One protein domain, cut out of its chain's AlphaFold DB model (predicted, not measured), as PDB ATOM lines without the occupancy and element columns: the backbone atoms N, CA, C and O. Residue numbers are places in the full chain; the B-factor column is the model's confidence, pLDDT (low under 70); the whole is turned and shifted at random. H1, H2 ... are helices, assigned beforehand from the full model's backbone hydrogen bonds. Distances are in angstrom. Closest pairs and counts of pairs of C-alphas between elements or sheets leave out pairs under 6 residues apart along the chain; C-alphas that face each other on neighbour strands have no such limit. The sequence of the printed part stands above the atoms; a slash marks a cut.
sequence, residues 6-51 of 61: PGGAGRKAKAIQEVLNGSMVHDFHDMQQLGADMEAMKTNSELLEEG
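Overview. This is residues 6 to 51 of the 61 residues of an uncharacterized protein of Paenibacillus sp. OV219 (UniProt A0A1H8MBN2). This model has little regular structure: the longest helix, H1, runs out from a wide loop of unnamed chain, residues 6 to 27, and beyond H1 an arm with the short helix H2 sticks out, residues 38 to 51 standing free. The printed part has 46 residues with two named helices, H1 then H2, and no named strand; its class is all helix, with 18 residues in named elements. It is only just extended, close to loose, with a radius of gyration of the C-alphas of 14.5 A, and spans 46 by 20 by 14 A.

Arrangement. H1, residues 28 to 39, and H2, residues 44 to 49, are apart, joined by a tight link of 4 residues. In H1 and H2 every O i to N i+4 pair is within hydrogen-bond range.

Along the chain. H1 measures 16.7 A from C-alpha 28 at (143.160, 105.309, 151.561) to C-alpha 39. H2 measures 8.8 A and ends with C-alpha 49 at (154.709, 135.460, 141.072).

Size, cuts and confidence. The C-alphas farthest apart, those of Gln 17 and Gly 51, are 46.0 A apart. Without the free stretch, the body spans 27 by 18 by 11 A. The printed part has no cut. Mean pLDDT of the printed part is 87.0; residues 9 to 10 are under 70.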
ATOM      1  N   PRO A   6     134.933 105.535 138.216       77.31
ATOM      2  CA  PRO A   6     136.360 105.739 138.003       77.31
ATOM      3  C   PRO A   6     137.062 106.101 139.316       77.31
ATOM      4  O   PRO A   6     136.507 106.809 140.159       77.31
ATOM      5  N   GLY A   7     138.279 105.587 139.494       71.31
ATOM      6  CA  GLY A   7     139.120 105.944 140.629       71.31
ATOM      7  C   GLY A   7     139.737 107.330 140.489       71.31
ATOM      8  O   GLY A   7     139.822 107.869 139.383       71.31
ATOM      9  N   GLY A   8     140.196 107.896 141.607       72.25
ATOM     10  CA  GLY A   8     140.994 109.123 141.578       72.25
ATOM     11  C   GLY A   8     142.279 108.934 140.758       72.25
ATOM     12  O   GLY A   8     142.848 107.841 140.738       72.25
ATOM     13  N   ALA A   9     142.721 109.986 140.060       65.94
ATOM     14  CA  ALA A   9     144.015 110.061 139.366       65.94
ATOM     15  C   ALA A   9     144.371 108.840 138.477       65.94
ATOM     16  O   ALA A   9     145.441 108.243 138.599       65.94
ATOM     17  N   GLY A  10     143.466 108.438 137.575       67.00
ATOM     18  CA  GLY A  10     143.745 107.405 136.562       67.00
ATOM     19  C   GLY A  10     143.748 105.963 137.082       67.00
ATOM     20  O   GLY A  10     144.202 105.049 136.388       67.00
ATOM     21  N   ARG A  11     143.246 105.732 138.298       76.25
ATOM     22  CA  ARG A  11     143.169 104.393 138.883       76.25
ATOM     23  C   ARG A  11     141.962 103.600 138.413       76.25
ATOM     24  O   ARG A  11     140.983 104.130 137.888       76.25
ATOM     25  N   LYS A  12     142.063 102.283 138.615       76.69
ATOM     26  CA  LYS A  12     141.040 101.318 138.209       76.69
ATOM     27  C   LYS A  12     139.690 101.691 138.809       76.69
ATOM     28  O   LYS A  12     139.588 101.976 139.998       76.69
ATOM     29  N   ALA A  13     138.672 101.642 137.962       83.06
ATOM     30  CA  ALA A  13     137.302 101.836 138.385       83.06
ATOM     31  C   ALA A  13     136.870 100.706 139.337       83.06
ATOM     32  O   ALA A  13     137.256  99.550 139.129       83.06
ATOM     33  N   LYS A  14     136.075 101.040 140.356       83.12
ATOM     34  CA  LYS A  14     135.458 100.066 141.271       83.12
ATOM     35  C   LYS A  14     133.981  99.876 140.951       83.12
ATOM     36  O   LYS A  14     133.349 100.737 140.333       83.12
ATOM     37  N   ALA A  15     133.432  98.728 141.340       87.81
ATOM     38  CA  ALA A  15     131.999  98.486 141.200       87.81
ATOM     39  C   ALA A  15     131.215  99.462 142.090       87.81
ATOM     40  O   ALA A  15     131.682  99.819 143.168       87.81
ATOM     41  N   ILE A  16     130.011  99.873 141.672       85.50
ATOM     42  CA  ILE A  16     129.183 100.827 142.435       85.50
ATOM     43  C   ILE A  16     128.950 100.336 143.875       85.50
ATOM     44  O   ILE A  16     128.972 101.134 144.804       85.50
ATOM     45  N   GLN A  17     128.791  99.023 144.075       86.44
ATOM     46  CA  GLN A  17     128.565  98.410 145.393       86.44
ATOM     47  C   GLN A  17     129.754  98.550 146.354       86.44
ATOM     48  O   GLN A  17     129.580  98.392 147.559       86.44
ATOM     49  N   GLU A  18     130.953  98.799 145.831       85.69
ATOM     50  CA  GLU A  18     132.188  98.922 146.609       85.69
ATOM     51  C   GLU A  18     132.493 100.378 146.989       85.69
ATOM     52  O   GLU A  18     133.419 100.635 147.759       85.69
ATOM     53  N   VAL A  19     131.732 101.334 146.446       86.12
ATOM     54  CA  VAL A  19     131.921 102.768 146.677       86.12
ATOM     55  C   VAL A  19     131.047 103.240 147.831       86.12
ATOM     56  O   VAL A  19     129.890 102.847 147.979       86.12
ATOM     57  N   LEU A  20     131.607 104.124 148.655       85.44
ATOM     58  CA  LEU A  20     130.904 104.724 149.781       85.44
ATOM     59  C   LEU A  20     130.308 106.075 149.377       85.44
ATOM     60  O   LEU A  20     131.031 107.021 149.070       85.44
ATOM     61  N   ASN A  21     128.981 106.185 149.442       83.00
ATOM     62  CA  ASN A  21     128.301 107.473 149.303       83.00
ATOM     63  C   ASN A  21     128.796 108.459 150.370       83.00
ATOM     64  O   ASN A  21     128.972 108.093 151.532       83.00
ATOM     65  N   GLY A  22     129.000 109.718 149.977       85.25
ATOM     66  CA  GLY A  22     129.569 110.749 150.851       85.25
ATOM     67  C   GLY A  22     131.101 110.738 150.926       85.25
ATOM     68  O   GLY A  22     131.671 111.605 151.579       85.25
ATOM     69  N   SER A  23     131.769 109.809 150.234       85.75
ATOM     70  CA  SER A  23     133.215 109.832 150.017       85.75
ATOM     71  C   SER A  23     133.521 110.170 148.560       85.75
ATOM     72  O   SER A  23     132.942 109.585 147.648       85.75
ATOM     73  N   MET A  24     134.459 111.092 148.332       82.81
ATOM     74  CA  MET A  24     135.013 111.354 146.994       82.81
ATOM     75  C   MET A  24     136.133 110.370 146.615       82.81
ATOM     76  O   MET A  24     136.621 110.398 145.490       82.81
ATOM     77  N   VAL A  25     136.554 109.511 147.551       87.81
ATOM     78  CA  VAL A  25     137.663 108.560 147.393       87.81
ATOM     79  C   VAL A  25     137.201 107.130 147.660       87.81
ATOM     80  O   VAL A  25     136.346 106.903 148.522       87.81
ATOM     81  N   HIS A  26     137.781 106.151 146.960       87.44
ATOM     82  CA  HIS A  26     137.383 104.744 147.102       87.44
ATOM     83  C   HIS A  26     138.219 103.963 148.110       87.44
ATOM     84  O   HIS A  26     137.844 102.852 148.488       87.44
ATOM     85  N   ASP A  27     139.387 104.481 148.485       88.00
ATOM     86  CA  ASP A  27     140.265 103.910 149.501       88.00
ATOM     87  C   ASP A  27     141.300 104.928 150.006       88.00
ATOM     88  O   ASP A  27     141.339 106.095 149.614       88.00
ATOM     89  N   PHE A  28     142.145 104.475 150.929       89.50
ATOM     90  CA  PHE A  28     143.160 105.309 151.561       89.50
ATOM     91  C   PHE A  28     144.257 105.766 150.598       89.50
ATOM     92  O   PHE A  28     144.809 106.854 150.751       89.50
ATOM     93  N   HIS A  29     144.587 104.953 149.596       87.81
ATOM     94  CA  HIS A  29     145.578 105.363 148.617       87.81
ATOM     95  C   HIS A  29     145.004 106.504 147.767       87.81
ATOM     96  O   HIS A  29     145.744 107.408 147.391       87.81
ATOM     97  N   ASP A  30     143.703 106.476 147.428       88.69
ATOM     98  CA  ASP A  30     143.038 107.557 146.667       88.69
ATOM     99  C   ASP A  30     143.110 108.867 147.455       88.69
ATOM    100  O   ASP A  30     143.449 109.910 146.903       88.69
ATOM    101  N   MET A  31     142.882 108.785 148.767       89.38
ATOM    102  CA  MET A  31     143.004 109.918 149.684       89.38
ATOM    103  C   MET A  31     144.413 110.522 149.703       89.38
ATOM    104  O   MET A  31     144.546 111.739 149.617       89.38
ATOM    105  N   GLN A  32     145.459 109.696 149.796       91.50
ATOM    106  CA  GLN A  32     146.843 110.186 149.799       91.50
ATOM    107  C   GLN A  32     147.199 110.921 148.508       91.50
ATOM    108  O   GLN A  32     147.807 111.986 148.556       91.50
ATOM    109  N   GLN A  33     146.806 110.365 147.361       90.00
ATOM    110  CA  GLN A  33     147.094 110.992 146.075       90.00
ATOM    111  C   GLN A  33     146.325 112.289 145.899       90.00
ATOM    112  O   GLN A  33     146.918 113.269 145.480       90.00
ATOM    113  N   LEU A  34     145.046 112.316 146.284       88.88
ATOM    114  CA  LEU A  34     144.275 113.552 146.272       88.88
ATOM    115  C   LEU A  34     144.964 114.634 147.116       88.88
ATOM    116  O   LEU A  34     145.071 115.769 146.672       88.88
ATOM    117  N   GLY A  35     145.485 114.278 148.294       92.06
ATOM    118  CA  GLY A  35     146.268 115.198 149.121       92.06
ATOM    119  C   GLY A  35     147.524 115.722 148.418       92.06
ATOM    120  O   GLY A  35     147.751 116.926 148.411       92.06
ATOM    121  N   ALA A  36     148.299 114.841 147.782       93.12
ATOM    122  CA  ALA A  36     149.494 115.229 147.030       93.12
ATOM    123  C   ALA A  36     149.165 116.111 145.812       93.12
ATOM    124  O   ALA A  36     149.873 117.077 145.537       93.12
ATOM    125  N   ASP A  37     148.076 115.807 145.102       91.25
ATOM    126  CA  ASP A  37     147.608 116.590 143.956       91.25
ATOM    127  C   ASP A  37     147.158 117.991 144.402       91.25
ATOM    128  O   ASP A  37     147.436 118.977 143.721       91.25
ATOM    129  N   MET A  38     146.498 118.089 145.562       91.69
ATOM    130  CA  MET A  38     146.108 119.366 146.166       91.69
ATOM    131  C   MET A  38     147.321 120.181 146.625       91.69
ATOM    132  O   MET A  38     147.340 121.389 146.424       91.69
ATOM    133  N   GLU A  39     148.328 119.542 147.219       93.56
ATOM    134  CA  GLU A  39     149.561 120.209 147.656       93.56
ATOM    135  C   GLU A  39     150.393 120.725 146.472       93.56
ATOM    136  O   GLU A  39     151.009 121.783 146.558       93.56
ATOM    137  N   ALA A  40     150.387 120.006 145.348       93.25
ATOM    138  CA  ALA A  40     151.083 120.419 144.133       93.25
ATOM    139  C   ALA A  40     150.352 121.528 143.349       93.25
ATOM    140  O   ALA A  40     150.924 122.100 142.414       93.25
ATOM    141  N   MET A  41     149.090 121.812 143.680       92.19
ATOM    142  CA  MET A  41     148.299 122.833 143.004       92.19
ATOM    143  C   MET A  41     148.713 124.225 143.482       92.19
ATOM    144  O   MET A  41     148.596 124.554 144.659       92.19
ATOM    145  N   LYS A  42     149.161 125.061 142.544       92.50
ATOM    146  CA  LYS A  42     149.540 126.447 142.829       92.50
ATOM    147  C   LYS A  42     148.319 127.297 143.144       92.50
ATOM    148  O   LYS A  42     147.274 127.172 142.506       92.50
ATOM    149  N   THR A  43     148.491 128.207 144.087       92.25
ATOM    150  CA  THR A  43     147.544 129.279 144.380       92.25
ATOM    151  C   THR A  43     147.608 130.384 143.324       92.25
ATOM    152  O   THR A  43     148.603 130.534 142.612       92.25
ATOM    153  N   ASN A  44     146.572 131.225 143.264       92.44
ATOM    154  CA  ASN A  44     146.548 132.384 142.363       92.44
ATOM    155  C   ASN A  44     147.748 133.317 142.587       92.44
ATOM    156  O   ASN A  44     148.332 133.805 141.622       92.44
ATOM    157  N   SER A  45     148.159 133.522 143.841       91.88
ATOM    158  CA  SER A  45     149.330 134.341 144.175       91.88
ATOM    159  C   SER A  45     150.627 133.756 143.609       91.88
ATOM    160  O   SER A  45     151.395 134.479 142.983       91.88
ATOM    161  N   GLU A  46     150.847 132.448 143.762       94.31
ATOM    162  CA  GLU A  46     152.045 131.767 143.245       94.31
ATOM    163  C   GLU A  46     152.083 131.759 141.711       94.31
ATOM    164  O   GLU A  46     153.139 131.944 141.110       94.31
ATOM    165  N   LEU A  47     150.925 131.609 141.056       95.06
ATOM    166  CA  LEU A  47     150.826 131.742 139.600       95.06
ATOM    167  C   LEU A  47     151.266 133.139 139.140       95.06
ATOM    168  O   LEU A  47     152.052 133.247 138.199       95.06
ATOM    169  N   LEU A  48     150.813 134.196 139.819       93.12
ATOM    170  CA  LEU A  48     151.188 135.575 139.491       93.12
ATOM    171  C   LEU A  48     152.681 135.848 139.708       93.12
ATOM    172  O   LEU A  48     153.299 136.506 138.871       93.12
ATOM    173  N   GLU A  49     153.270 135.336 140.793       95.81
ATOM    174  CA  GLU A  49     154.709 135.460 141.072       95.81
ATOM    175  C   GLU A  49     155.571 134.823 139.972       95.81
ATOM    176  O   GLU A  49     156.637 135.340 139.631       95.81
ATOM    177  N   GLU A  50     155.085 133.745 139.357       96.19
ATOM    178  CA  GLU A  50     155.737 133.077 138.228       96.19
ATOM    179  C   GLU A  50     155.403 133.689 136.854       96.19
ATOM    180  O   GLU A  50     155.901 133.223 135.826       96.19
ATOM    181  N   GLY A  51     154.572 134.735 136.808       95.56
ATOM    182  CA  GLY A  51     154.129 135.371 135.565       95.56
ATOM    183  C   GLY A  51     153.099 134.555 134.775       95.56
ATOM    184  O   GLY A  51     152.912 134.791 133.580       95.56
TER     185      GLY A  51